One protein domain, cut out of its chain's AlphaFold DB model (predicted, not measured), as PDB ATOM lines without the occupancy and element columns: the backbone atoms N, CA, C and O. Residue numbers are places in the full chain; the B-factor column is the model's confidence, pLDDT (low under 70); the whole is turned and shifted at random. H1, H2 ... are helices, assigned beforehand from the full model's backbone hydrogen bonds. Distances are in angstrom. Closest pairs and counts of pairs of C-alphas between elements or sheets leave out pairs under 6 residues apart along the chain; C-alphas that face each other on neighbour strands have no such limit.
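Overview. This is residues 12 to 114 of the 115 residues of an uncharacterized protein of Clostridium sp. NCR (UniProt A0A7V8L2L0). Look for a helical hairpin, H2 and H3, with H5 packed on the first part of H2, residues 29 to 36, and apart from H3, the three helices making a triangle rather than a row. H4 crosses the end where H2 turns into H3, H1 reaches away at the opposite end and adds length, and H6 lies loosely near H4 and H5. The printed part has 103 residues with six named helices, H1 to H6 in order, and no named strand: all helix. It is compact, with a radius of gyration of the C-alphas of 13.3 A, yet elongated, spanning 40 by 24 by 24 A.

Along the chain. Find C-alpha 12 at (129.659, 152.860, 207.467); from there H1 runs 20.0 A to residue 25. H2 covers residues 29 to 44, 22.3 A; H3 residues 48 to 59; H4 residues 65 to 75. H5, residues 80 to 96, is the longest at 24.3 A. H6, residues 104 to 112, ends at C-alpha 112, (110.209, 155.104, 181.354).

Arrangement. Start at the hub, H2. It touches H3 at a shallow tilt of 18 degrees, opposite ways, the closest C-alphas being Ile 39 and Val 51, 5.8 A. H2 touches H5 with residues 29 to 36 alone, at a steep tilt of 43 degrees; the closest C-alphas are Leu 32 and Ile 91, 6.9 A. With residues 43 to 44 alone it touches H4, about perpendicular at 88 degrees; the closest C-alphas are Val 43 and Cys 72, 5.6 A. The helix packing is mostly crossed. H1 is close to but not clearly touching H3, Val 22 to Phe 59, 7.5 A between C-alphas. H6 is likewise close to H5, Ile 90 to Met 106, 7.0 A. Every O i to N i+4 pair is within hydrogen-bond range in H1 to H5, and 3 of 5 in H6.

Size, cuts and confidence. The C-alphas farthest apart, Glu 13 and Thr 79, are 41.3 A apart. The printed part has no cut and no long link. Confidence is low, under 70, in residues 98 to 114.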
ATOM      1  N   ILE A  12     130.818 153.192 206.629       76.19
ATOM      2  CA  ILE A  12     129.659 152.860 207.467       76.19
ATOM      3  C   ILE A  12     129.164 154.095 208.231       76.19
ATOM      4  O   ILE A  12     127.963 154.363 208.241       76.19
ATOM      5  N   GLU A  13     130.063 154.861 208.848       77.19
ATOM      6  CA  GLU A  13     129.712 156.075 209.600       77.19
ATOM      7  C   GLU A  13     129.143 157.162 208.690       77.19
ATOM      8  O   GLU A  13     128.092 157.728 208.994       77.19
ATOM      9  N   ARG A  14     129.770 157.389 207.531       74.00
ATOM     10  CA  ARG A  14     129.264 158.342 206.533       74.00
ATOM     11  C   ARG A  14     127.883 157.944 206.024       74.00
ATOM     12  O   ARG A  14     127.003 158.791 205.918       74.00
ATOM     13  N   ASN A  15     127.632 156.655 205.804       73.50
ATOM     14  CA  ASN A  15     126.302 156.187 205.416       73.50
ATOM     15  C   ASN A  15     125.258 156.378 206.537       73.50
ATOM     16  O   ASN A  15     124.125 156.768 206.256       73.50
ATOM     17  N   LYS A  16     125.621 156.172 207.813       80.06
ATOM     18  CA  LYS A  16     124.731 156.478 208.954       80.06
ATOM     19  C   LYS A  16     124.370 157.966 209.001       80.06
ATOM     20  O   LYS A  16     123.187 158.292 209.097       80.06
ATOM     21  N   GLN A  17     125.360 158.848 208.859       79.50
ATOM     22  CA  GLN A  17     125.155 160.300 208.827       79.50
ATOM     23  C   GLN A  17     124.292 160.731 207.640       79.50
ATOM     24  O   GLN A  17     123.369 161.526 207.819       79.50
ATOM     25  N   ARG A  18     124.515 160.151 206.450       77.56
ATOM     26  CA  ARG A  18     123.662 160.366 205.273       77.56
ATOM     27  C   ARG A  18     122.216 159.994 205.580       77.56
ATOM     28  O   ARG A  18     121.313 160.793 205.368       77.56
ATOM     29  N   ILE A  19     121.979 158.787 206.099       76.25
ATOM     30  CA  ILE A  19     120.629 158.306 206.431       76.25
ATOM     31  C   ILE A  19     119.950 159.235 207.445       76.25
ATOM     32  O   ILE A  19     118.763 159.524 207.309       76.25
ATOM     33  N   GLU A  20     120.676 159.710 208.454       82.38
ATOM     34  CA  GLU A  20     120.142 160.631 209.456       82.38
ATOM     35  C   GLU A  20     119.834 162.021 208.884       82.38
ATOM     36  O   GLU A  20     118.772 162.581 209.164       82.38
ATOM     37  N   TYR A  21     120.730 162.571 208.061       80.88
ATOM     38  CA  TYR A  21     120.496 163.809 207.316       80.88
ATOM     39  C   TYR A  21     119.227 163.697 206.465       80.88
ATOM     40  O   TYR A  21     118.314 164.512 206.601       80.88
ATOM     41  N   VAL A  22     119.110 162.628 205.675       75.31
ATOM     42  CA  VAL A  22     117.951 162.393 204.813       75.31
ATOM     43  C   VAL A  22     116.663 162.239 205.638       75.31
ATOM     44  O   VAL A  22     115.636 162.824 205.296       75.31
ATOM     45  N   LYS A  23     116.701 161.517 206.768       77.94
ATOM     46  CA  LYS A  23     115.556 161.404 207.691       77.94
ATOM     47  C   LYS A  23     115.138 162.756 208.267       77.94
ATOM     48  O   LYS A  23     113.942 162.999 208.403       77.94
ATOM     49  N   ARG A  24     116.080 163.635 208.614       84.12
ATOM     50  CA  ARG A  24     115.760 164.992 209.083       84.12
ATOM     51  C   ARG A  24     115.127 165.820 207.972       84.12
ATOM     52  O   ARG A  24     114.041 166.350 208.180       84.12
ATOM     53  N   LEU A  25     115.733 165.835 206.784       81.00
ATOM     54  CA  LEU A  25     115.215 166.581 205.638       81.00
ATOM     55  C   LEU A  25     113.811 166.109 205.223       81.00
ATOM     56  O   LEU A  25     112.954 166.923 204.912       81.00
ATOM     57  N   SER A  26     113.530 164.803 205.301       79.62
ATOM     58  CA  SER A  26     112.205 164.243 204.985       79.62
ATOM     59  C   SER A  26     111.060 164.730 205.884       79.62
ATOM     60  O   SER A  26     109.894 164.579 205.522       79.62
ATOM     61  N   LYS A  27     111.368 165.303 207.053       85.56
ATOM     62  CA  LYS A  27     110.361 165.873 207.959       85.56
ATOM     63  C   LYS A  27     109.979 167.304 207.580       85.56
ATOM     64  O   LYS A  27     108.902 167.746 207.967       85.56
ATOM     65  N   ASP A  28     110.822 167.996 206.817       86.62
ATOM     66  CA  ASP A  28     110.610 169.380 206.396       86.62
ATOM     67  C   ASP A  28     110.291 169.442 204.898       86.62
ATOM     68  O   ASP A  28     111.161 169.579 204.034       86.62
ATOM     69  N   LYS A  29     108.999 169.298 204.587       82.44
ATOM     70  CA  LYS A  29     108.513 169.299 203.202       82.44
ATOM     71  C   LYS A  29     108.741 170.640 202.506       82.44
ATOM     72  O   LYS A  29     109.035 170.631 201.316       82.44
ATOM     73  N   PHE A  30     108.633 171.754 203.232       86.75
ATOM     74  CA  PHE A  30     108.808 173.092 202.665       86.75
ATOM     75  C   PHE A  30     110.260 173.333 202.259       86.75
ATOM     76  O   PHE A  30     110.520 173.794 201.148       86.75
ATOM     77  N   LEU A  31     111.213 172.956 203.118       88.12
ATOM     78  CA  LEU A  31     112.630 173.019 202.776       88.12
ATOM     79  C   LEU A  31     112.953 172.120 201.578       88.12
ATOM     80  O   LEU A  31     113.630 172.549 200.645       88.12
ATOM     81  N   LEU A  32     112.445 170.885 201.574       84.50
ATOM     82  CA  LEU A  32     112.672 169.944 200.478       84.50
ATOM     83  C   LEU A  32     112.111 170.467 199.145       84.50
ATOM     84  O   LEU A  32     112.786 170.389 198.120       84.50
ATOM     85  N   GLU A  33     110.904 171.030 199.158       85.12
ATOM     86  CA  GLU A  33     110.283 171.654 197.989       85.12
ATOM     87  C   GLU A  33     111.084 172.862 197.488       85.12
ATOM     88  O   GLU A  33     111.336 172.976 196.288       85.12
ATOM     89  N   SER A  34     111.548 173.725 198.395       90.56
ATOM     90  CA  SER A  34     112.399 174.871 198.057       90.56
ATOM     91  C   SER A  34     113.699 174.435 197.370       90.56
ATOM     92  O   SER A  34     114.040 174.964 196.311       90.56
ATOM     93  N   LEU A  35     114.374 173.414 197.908       88.31
ATOM     94  CA  LEU A  35     115.606 172.865 197.335       88.31
ATOM     95  C   LEU A  35     115.375 172.273 195.938       88.31
ATOM     96  O   LEU A  35     116.184 172.490 195.036       88.31
ATOM     97  N   PHE A  36     114.262 171.564 195.724       87.12
ATOM     98  CA  PHE A  36     113.922 171.063 194.392       87.12
ATOM     99  C   PHE A  36     113.561 172.179 193.416       87.12
ATOM    100  O   PHE A  36     113.987 172.126 192.266       87.12
ATOM    101  N   ASN A  37     112.819 173.198 193.840       88.75
ATOM    102  CA  ASN A  37     112.509 174.334 192.975       88.75
ATOM    103  C   ASN A  37     113.777 175.065 192.526       88.75
ATOM    104  O   ASN A  37     113.908 175.379 191.344       88.75
ATOM    105  N   ASP A  38     114.733 175.248 193.433       92.00
ATOM    106  CA  ASP A  38     116.038 175.817 193.111       92.00
ATOM    107  C   ASP A  38     116.810 174.947 192.104       92.00
ATOM    108  O   ASP A  38     117.276 175.458 191.091       92.00
ATOM    109  N   ILE A  39     116.863 173.620 192.291       90.31
ATOM    110  CA  ILE A  39     117.481 172.700 191.314       90.31
ATOM    111  C   ILE A  39     116.832 172.833 189.932       90.31
ATOM    112  O   ILE A  39     117.537 172.912 188.927       90.31
ATOM    113  N   PHE A  40     115.501 172.858 189.871       87.69
ATOM    114  CA  PHE A  40     114.766 172.921 188.610       87.69
ATOM    115  C   PHE A  40     114.960 174.249 187.872       87.69
ATOM    116  O   PHE A  40     115.013 174.239 186.647       87.69
ATOM    117  N   LYS A  41     115.196 175.356 188.582       91.75
ATOM    118  CA  LYS A  41     115.607 176.619 187.957       91.75
ATOM    119  C   LYS A  41     116.915 176.470 187.167       91.75
ATOM    120  O   LYS A  41     117.050 177.017 186.080       91.75
ATOM    121  N   TYR A  42     117.880 175.694 187.663       91.88
ATOM    122  CA  TYR A  42     119.115 175.415 186.911       91.88
ATOM    123  C   TYR A  42     118.907 174.433 185.759       91.88
ATOM    124  O   TYR A  42     119.641 174.492 184.773       91.88
ATOM    125  N   VAL A  43     117.916 173.543 185.869       88.00
ATOM    126  CA  VAL A  43     117.502 172.682 184.754       88.00
ATOM    127  C   VAL A  43     116.927 173.540 183.622       88.00
ATOM    128  O   VAL A  43     117.360 173.368 182.487       88.00
ATOM    129  N   GLU A  44     116.049 174.499 183.935       86.12
ATOM    130  CA  GLU A  44     115.481 175.469 182.979       86.12
ATOM    131  C   GLU A  44     116.559 176.295 182.270       86.12
ATOM    132  O   GLU A  44     116.491 176.508 181.063       86.12
ATOM    133  N   LEU A  45     117.582 176.730 183.008       88.56
ATOM    134  CA  LEU A  45     118.698 177.512 182.469       88.56
ATOM    135  C   LEU A  45     119.737 176.664 181.713       88.56
ATOM    136  O   LEU A  45     120.691 177.209 181.163       88.56
ATOM    137  N   GLY A  46     119.604 175.332 181.707       85.50
ATOM    138  CA  GLY A  46     120.578 174.428 181.091       85.50
ATOM    139  C   GLY A  46     121.934 174.371 181.813       85.50
ATOM    140  O   GLY A  46     122.928 173.912 181.246       85.50
ATOM    141  N   GLU A  47     122.013 174.803 183.075       91.81
ATOM    142  CA  GLU A  47     123.259 174.879 183.846       91.81
ATOM    143  C   GLU A  47     123.642 173.523 184.469       91.81
ATOM    144  O   GLU A  47     123.626 173.326 185.687       91.81
ATOM    145  N   LEU A  48     124.048 172.565 183.628       89.06
ATOM    146  CA  LEU A  48     124.314 171.168 184.020       89.06
ATOM    147  C   LEU A  48     125.263 171.019 185.223       89.06
ATOM    148  O   LEU A  48     125.064 170.152 186.076       89.06
ATOM    149  N   LYS A  49     126.298 171.869 185.312       90.81
ATOM    150  CA  LYS A  49     127.258 171.854 186.431       90.81
ATOM    151  C   LYS A  49     126.579 172.187 187.762       90.81
ATOM    152  O   LYS A  49     126.870 171.530 188.760       90.81
ATOM    153  N   GLN A  50     125.658 173.152 187.768       92.50
ATOM    154  CA  GLN A  50     124.922 173.544 188.970       92.50
ATOM    155  C   GLN A  50     123.873 172.510 189.353       92.50
ATOM    156  O   GLN A  50     123.777 172.159 190.528       92.50
ATOM    157  N   VAL A  51     123.161 171.950 188.369       89.69
ATOM    158  CA  VAL A  51     122.227 170.836 188.599       89.69
ATOM    159  C   VAL A  51     122.965 169.671 189.263       89.69
ATOM    160  O   VAL A  51     122.541 169.185 190.312       89.69
ATOM    161  N   LYS A  52     124.124 169.271 188.716       88.12
ATOM    162  CA  LYS A  52     124.964 168.219 189.304       88.12
ATOM    163  C   LYS A  52     125.389 168.561 190.726       88.12
ATOM    164  O   LYS A  52     125.233 167.727 191.617       88.12
ATOM    165  N   HIS A  53     125.938 169.754 190.937       90.56
ATOM    166  CA  HIS A  53     126.430 170.175 192.244       90.56
ATOM    167  C   HIS A  53     125.318 170.145 193.299       90.56
ATOM    168  O   HIS A  53     125.478 169.512 194.339       90.56
ATOM    169  N   LYS A  54     124.160 170.747 193.005       88.88
ATOM    170  CA  LYS A  54     123.041 170.848 193.948       88.88
ATOM    171  C   LYS A  54     122.413 169.503 194.264       88.88
ATOM    172  O   LYS A  54     122.166 169.228 195.434       88.88
ATOM    173  N   LEU A  55     122.234 168.635 193.268       84.94
ATOM    174  CA  LEU A  55     121.810 167.257 193.522       84.94
ATOM    175  C   LEU A  55     122.848 166.522 194.381       84.94
ATOM    176  O   LEU A  55     122.487 165.870 195.356       84.94
ATOM    177  N   SER A  56     124.139 166.678 194.084       82.12
ATOM    178  CA  SER A  56     125.191 165.997 194.846       82.12
ATOM    179  C   SER A  56     125.229 166.434 196.312       82.12
ATOM    180  O   SER A  56     125.438 165.610 197.198       82.12
ATOM    181  N   VAL A  57     124.993 167.722 196.578       83.69
ATOM    182  CA  VAL A  57     124.868 168.268 197.936       83.69
ATOM    183  C   VAL A  57     123.600 167.747 198.612       83.69
ATOM    184  O   VAL A  57     123.680 167.250 199.733       83.69
ATOM    185  N   LEU A  58     122.456 167.799 197.921       81.06
ATOM    186  CA  LEU A  58     121.155 167.378 198.449       81.06
ATOM    187  C   LEU A  58     121.126 165.902 198.866       81.06
ATOM    188  O   LEU A  58     120.464 165.562 199.840       81.06
ATOM    189  N   PHE A  59     121.830 165.022 198.152       75.25
ATOM    190  CA  PHE A  59     121.876 163.587 198.478       75.25
ATOM    191  C   PHE A  59     123.163 163.160 199.181       75.25
ATOM    192  O   PHE A  59     123.273 162.009 199.603       75.25
ATOM    193  N   CYS A  60     124.121 164.077 199.327       76.06
ATOM    194  CA  CYS A  60     125.484 163.792 199.768       76.06
ATOM    195  C   CYS A  60     126.151 162.670 198.946       76.06
ATOM    196  O   CYS A  60     126.900 161.868 199.495       76.06
ATOM    197  N   GLU A  61     125.884 162.586 197.642       74.12
ATOM    198  CA  GLU A  61     126.349 161.516 196.746       74.12
ATOM    199  C   GLU A  61     126.853 162.108 195.424       74.12
ATOM    200  O   GLU A  61     126.375 163.151 194.995       74.12
ATOM    201  N   ASP A  62     127.822 161.469 194.762       76.94
ATOM    202  CA  ASP A  62     128.195 161.878 193.402       76.94
ATOM    203  C   ASP A  62     127.112 161.466 192.398       76.94
ATOM    204  O   ASP A  62     126.619 160.335 192.417       76.94
ATOM    205  N   ILE A  63     126.761 162.393 191.506       78.19
ATOM    206  CA  ILE A  63     125.710 162.211 190.506       78.19
ATOM    207  C   ILE A  63     126.337 162.105 189.109       78.19
ATOM    208  O   ILE A  63     126.982 163.051 188.642       78.19
ATOM    209  N   PRO A  64     126.156 160.981 188.397       80.94
ATOM    210  CA  PRO A  64     126.762 160.796 187.081       80.94
ATOM    211  C   PRO A  64     126.233 161.756 186.012       80.94
ATOM    212  O   PRO A  64     125.071 162.148 186.003       80.94
ATOM    213  N   ASN A  65     127.101 162.167 185.085       82.50
ATOM    214  CA  ASN A  65     126.765 163.218 184.115       82.50
ATOM    215  C   ASN A  65     125.653 162.795 183.140       82.50
ATOM    216  O   ASN A  65     124.818 163.613 182.768       82.50
ATOM    217  N   ASN A  66     125.615 161.516 182.750       80.75
ATOM    218  CA  ASN A  66     124.562 160.949 181.899       80.75
ATOM    219  C   ASN A  66     123.165 161.103 182.521       80.75
ATOM    220  O   ASN A  66     122.186 161.336 181.816       80.75
ATOM    221  N   PHE A  67     123.088 161.007 183.844       78.25
ATOM    222  CA  PHE A  67     121.869 161.199 184.598       78.25
ATOM    223  C   PHE A  67     121.376 162.648 184.498       78.25
ATOM    224  O   PHE A  67     120.224 162.885 184.150       78.25
ATOM    225  N   ILE A  68     122.271 163.618 184.707       82.94
ATOM    226  CA  ILE A  68     121.964 165.053 184.585       82.94
ATOM    227  C   ILE A  68     121.501 165.401 183.169       82.94
ATOM    228  O   ILE A  68     120.481 166.064 182.997       82.94
ATOM    229  N   LEU A  69     122.211 164.894 182.155       83.31
ATOM    230  CA  LEU A  69     121.845 165.079 180.750       83.31
ATOM    231  C   LEU A  69     120.437 164.552 180.459       83.31
ATOM    232  O   LEU A  69     119.660 165.221 179.785       83.31
ATOM    233  N   ARG A  70     120.069 163.389 181.010       78.00
ATOM    234  CA  ARG A  70     118.708 162.854 180.878       78.00
ATOM    235  C   ARG A  70     117.655 163.749 181.517       78.00
ATOM    236  O   ARG A  70     116.606 163.915 180.900       78.00
ATOM    237  N   ILE A  71     117.899 164.297 182.711       79.75
ATOM    238  CA  ILE A  71     116.962 165.231 183.357       79.75
ATOM    239  C   ILE A  71     116.715 166.425 182.440       79.75
ATOM    240  O   ILE A  71     115.568 166.694 182.100       79.75
ATOM    241  N   CYS A  72     117.785 167.098 182.018       81.12
ATOM    242  CA  CYS A  72     117.690 168.314 181.216       81.12
ATOM    243  C   CYS A  72     117.051 168.060 179.848       81.12
ATOM    244  O   CYS A  72     116.172 168.811 179.442       81.12
ATOM    245  N   ASN A  73     117.417 166.969 179.170       79.75
ATOM    246  CA  ASN A  73     116.834 166.637 177.871       79.75
ATOM    247  C   ASN A  73     115.332 166.392 177.968       79.75
ATOM    248  O   ASN A  73     114.582 166.912 177.156       79.75
ATOM    249  N   ASN A  74     114.884 165.620 178.957       75.81
ATOM    250  CA  ASN A  74     113.462 165.332 179.111       75.81
ATOM    251  C   ASN A  74     112.681 166.543 179.606       75.81
ATOM    252  O   ASN A  74     111.545 166.715 179.187       75.81
ATOM    253  N   TYR A  75     113.279 167.386 180.453       82.12
ATOM    254  CA  TYR A  75     112.646 168.609 180.938       82.12
ATOM    255  C   TYR A  75     112.116 169.480 179.791       82.12
ATOM    256  O   TYR A  75     110.975 169.925 179.843       82.12
ATOM    257  N   ASN A  76     112.901 169.624 178.719       74.38
ATOM    258  CA  ASN A  76     112.550 170.429 177.544       74.38
ATOM    259  C   ASN A  76     111.303 169.939 176.785       74.38
ATOM    260  O   ASN A  76     110.760 170.681 175.972       74.38
ATOM    261  N   PHE A  77     110.849 168.709 177.034       78.00
ATOM    262  CA  PHE A  77     109.665 168.121 176.403       78.00
ATOM    263  C   PHE A  77     108.477 167.991 177.365       78.00
ATOM    264  O   PHE A  77     107.491 167.339 177.023       78.00
ATOM    265  N   LYS A  78     108.566 168.561 178.573       79.69
ATOM    266  CA  LYS A  78     107.518 168.476 179.596       79.69
ATOM    267  C   LYS A  78     106.772 169.793 179.751       79.69
ATOM    268  O   LYS A  78     107.351 170.872 179.721       79.69
ATOM    269  N   THR A  79     105.468 169.686 179.963       84.31
ATOM    270  CA  THR A  79     104.600 170.803 180.344       84.31
ATOM    271  C   THR A  79     104.791 171.174 181.818       84.31
ATOM    272  O   THR A  79     105.170 170.335 182.639       84.31
ATOM    273  N   ASP A  80     104.419 172.397 182.207       83.00
ATOM    274  CA  ASP A  80     104.443 172.843 183.613       83.00
ATOM    275  C   ASP A  80     103.678 171.900 184.554       83.00
ATOM    276  O   ASP A  80     104.046 171.703 185.717       83.00
ATOM    277  N   LYS A  81     102.588 171.298 184.062       85.38
ATOM    278  CA  LYS A  81     101.812 170.308 184.815       85.38
ATOM    279  C   LYS A  81     102.645 169.058 185.096       85.38
ATOM    280  O   LYS A  81     102.756 168.674 186.258       85.38
ATOM    281  N   GLU A  82     103.259 168.471 184.073       82.12
ATOM    282  CA  GLU A  82     104.109 167.284 184.227       82.12
ATOM    283  C   GLU A  82     105.321 167.573 185.119       82.12
ATOM    284  O   GLU A  82     105.687 166.758 185.963       82.12
ATOM    285  N   ILE A  83     105.914 168.763 185.001       81.50
ATOM    286  CA  ILE A  83     107.031 169.192 185.850       81.50
ATOM    287  C   ILE A  83     106.614 169.220 187.327       81.50
ATOM    288  O   ILE A  83     107.338 168.706 188.186       81.50
ATOM    289  N   ARG A  84     105.435 169.771 187.646       82.69
ATOM    290  CA  ARG A  84     104.895 169.755 189.020       82.69
ATOM    291  C   ARG A  84     104.644 168.338 189.529       82.69
ATOM    292  O   ARG A  84     104.942 168.048 190.690       82.69
ATOM    293  N   GLU A  85     104.130 167.450 188.684       81.69
ATOM    294  CA  GLU A  85     103.894 166.044 189.034       81.69
ATOM    295  C   GLU A  85     105.208 165.304 189.321       81.69
ATOM    296  O   GLU A  85     105.312 164.604 190.332       81.69
ATOM    297  N   ILE A  86     106.243 165.532 188.506       78.94
ATOM    298  CA  ILE A  86     107.593 164.992 188.716       78.94
ATOM    299  C   ILE A  86     108.152 165.470 190.061       78.94
ATOM    300  O   ILE A  86     108.554 164.645 190.885       78.94
ATOM    301  N   LYS A  87     108.130 166.786 190.324       79.56
ATOM    302  CA  LYS A  87     108.596 167.366 191.599       79.56
ATOM    303  C   LYS A  87     107.869 166.746 192.795       79.56
ATOM    304  O   LYS A  87     108.508 166.289 193.743       79.56
ATOM    305  N   THR A  88     106.542 166.661 192.723       81.25
ATOM    306  CA  THR A  88     105.700 166.099 193.791       81.25
ATOM    307  C   THR A  88     106.023 164.632 194.049       81.25
ATOM    308  O   THR A  88     106.153 164.215 195.204       81.25
ATOM    309  N   CYS A  89     106.191 163.838 192.990       77.44
ATOM    310  CA  CYS A  89     106.527 162.429 193.128       77.44
ATOM    311  C   CYS A  89     107.894 162.235 193.786       77.44
ATOM    312  O   CYS A  89     108.036 161.416 194.702       77.44
ATOM    313  N   ILE A  90     108.875 163.046 193.380       77.19
ATOM    314  CA  ILE A  90     110.210 163.021 193.963       77.19
ATOM    315  C   ILE A  90     110.147 163.319 195.470       77.19
ATOM    316  O   ILE A  90     110.646 162.537 196.283       77.19
ATOM    317  N   ILE A  91     109.469 164.403 195.852       78.44
ATOM    318  CA  ILE A  91     109.294 164.814 197.252       78.44
ATOM    319  C   ILE A  91     108.600 163.712 198.060       78.44
ATOM    320  O   ILE A  91     109.120 163.269 199.085       78.44
ATOM    321  N   HIS A  92     107.450 163.214 197.599       77.69
ATOM    322  CA  HIS A  92     106.672 162.207 198.323       77.69
ATOM    323  C   HIS A  92     107.476 160.922 198.554       77.69
ATOM    324  O   HIS A  92     107.486 160.367 199.657       77.69
ATOM    325  N   ARG A  93     108.199 160.447 197.541       71.75
ATOM    326  CA  ARG A  93     109.004 159.232 197.667       71.75
ATOM    327  C   ARG A  93     110.179 159.421 198.619       71.75
ATOM    328  O   ARG A  93     110.464 158.511 199.399       71.75
ATOM    329  N   TYR A  94     110.826 160.585 198.572       73.44
ATOM    330  CA  TYR A  94     111.901 160.939 199.492       73.44
ATOM    331  C   TYR A  94     111.407 160.954 200.944       73.44
ATOM    332  O   TYR A  94     112.054 160.388 201.823       73.44
ATOM    333  N   VAL A  95     110.202 161.492 201.175       74.56
ATOM    334  CA  VAL A  95     109.530 161.461 202.482       74.56
ATOM    335  C   VAL A  95     109.216 160.033 202.935       74.56
ATOM    336  O   VAL A  95     109.416 159.686 204.097       74.56
ATOM    337  N   LYS A  96     108.741 159.180 202.021       73.94
ATOM    338  CA  LYS A  96     108.317 157.806 202.328       73.94
ATOM    339  C   LYS A  96     109.486 156.841 202.559       73.94
ATOM    340  O   LYS A  96     109.368 155.921 203.365       73.94
ATOM    341  N   TYR A  97     110.606 157.021 201.857       71.31
ATOM    342  CA  TYR A  97     111.759 156.112 201.913       71.31
ATOM    343  C   TYR A  97     113.098 156.844 202.107       71.31
ATOM    344  O   TYR A  97     114.020 156.655 201.309       71.31
ATOM    345  N   PRO A  98     113.267 157.608 203.201       65.62
ATOM    346  CA  PRO A  98     114.451 158.437 203.417       65.62
ATOM    347  C   PRO A  98     115.751 157.613 203.459       65.62
ATOM    348  O   PRO A  98     116.764 157.970 202.868       65.62
ATOM    349  N   ALA A  99     115.728 156.430 204.075       59.09
ATOM    350  CA  ALA A  99     116.914 155.571 204.146       59.09
ATOM    351  C   ALA A  99     117.384 155.060 202.773       59.09
ATOM    352  O   ALA A  99     118.545 154.674 202.632       59.09
ATOM    353  N   LYS A 100     116.497 155.053 201.769       60.19
ATOM    354  CA  LYS A 100     116.808 154.516 200.448       60.19
ATOM    355  C   LYS A 100     117.517 155.499 199.537       60.19
ATOM    356  O   LYS A 100     117.972 154.999 198.531       60.19
ATOM    357  N   GLY A 101     117.640 156.794 199.866       55.47
ATOM    358  CA  GLY A 101     118.581 157.777 199.281       55.47
ATOM    359  C   GLY A 101     118.751 157.856 197.752       55.47
ATOM    360  O   GLY A 101     119.595 158.601 197.285       55.47
ATOM    361  N   PHE A 102     118.010 157.094 196.954       57.50
ATOM    362  CA  PHE A 102     118.427 156.748 195.603       57.50
ATOM    363  C   PHE A 102     117.482 157.371 194.589       57.50
ATOM    364  O   PHE A 102     116.424 156.830 194.257       57.50
ATOM    365  N   ILE A 103     117.939 158.497 194.051       52.12
ATOM    366  CA  ILE A 103     117.433 159.104 192.823       52.12
ATOM    367  C   ILE A 103     117.459 158.125 191.634       52.12
ATOM    368  O   ILE A 103     116.598 158.212 190.757       52.12
ATOM    369  N   TRP A 104     118.398 157.169 191.633       47.97
ATOM    370  CA  TRP A 104     118.593 156.161 190.585       47.97
ATOM    371  C   TRP A 104     117.302 155.452 190.176       47.97
ATOM    372  O   TRP A 104     117.013 155.340 188.993       47.97
ATOM    373  N   ASN A 105     116.474 155.070 191.150       49.78
ATOM    374  CA  ASN A 105     115.212 154.381 190.882       49.78
ATOM    375  C   ASN A 105     114.040 155.325 190.592       49.78
ATOM    376  O   ASN A 105     112.963 154.848 190.267       49.78
ATOM    377  N   MET A 106     114.177 156.640 190.758       53.47
ATOM    378  CA  MET A 106     113.048 157.563 190.600       53.47
ATOM    379  C   MET A 106     112.959 158.169 189.216       53.47
ATOM    380  O   MET A 106     111.881 158.196 188.630       53.47
ATOM    381  N   PHE A 107     114.088 158.608 188.683       54.19
ATOM    382  CA  PHE A 107     114.119 159.159 187.339       54.19
ATOM    383  C   PHE A 107     114.036 158.057 186.279       54.19
ATOM    384  O   PHE A 107     113.358 158.254 185.283       54.19
ATOM    385  N   ASP A 108     114.602 156.865 186.506       50.91
ATOM    386  CA  ASP A 108     114.344 155.725 185.610       50.91
ATOM    387  C   ASP A 108     112.881 155.290 185.623       50.91
ATOM    388  O   ASP A 108     112.317 155.037 184.565       50.91
ATOM    389  N   VAL A 109     112.235 155.251 186.789       49.66
ATOM    390  CA  VAL A 109     110.825 154.855 186.859       49.66
ATOM    391  C   VAL A 109     109.944 155.892 186.158       49.66
ATOM    392  O   VAL A 109     109.165 155.512 185.298       49.66
ATOM    393  N   TYR A 110     110.095 157.193 186.430       53.22
ATOM    394  CA  TYR A 110     109.222 158.212 185.822       53.22
ATOM    395  C   TYR A 110     109.519 158.520 184.348       53.22
ATOM    396  O   TYR A 110     108.589 158.806 183.598       53.22
ATOM    397  N   MET A 111     110.779 158.440 183.907       53.84
ATOM    398  CA  MET A 111     111.120 158.671 182.495       53.84
ATOM    399  C   MET A 111     110.698 157.507 181.595       53.84
ATOM    400  O   MET A 111     110.376 157.736 180.436       53.84
ATOM    401  N   ASN A 112     110.660 156.274 182.116       51.00
ATOM    402  CA  ASN A 112     110.209 155.104 181.354       51.00
ATOM    403  C   ASN A 112     108.677 154.937 181.327       51.00
ATOM    404  O   ASN A 112     108.184 154.133 180.548       51.00
ATOM    405  N   TYR A 113     107.916 155.697 182.125       46.75
ATOM    406  CA  TYR A 113     106.443 155.729 182.056       46.75
ATOM    407  C   TYR A 113     105.895 156.640 180.938       46.75
ATOM    408  O   TYR A 113     104.683 156.784 180.821       46.75
ATOM    409  N   SER A 114     106.761 157.277 180.139       41.84
ATOM    410  CA  SER A 114     106.364 158.146 179.014       41.84
ATOM    411  C   SER A 114     106.488 157.482 177.627       41.84
ATOM    412  O   SER A 114     106.478 158.208 176.638       41.84
TER     413      SER A 114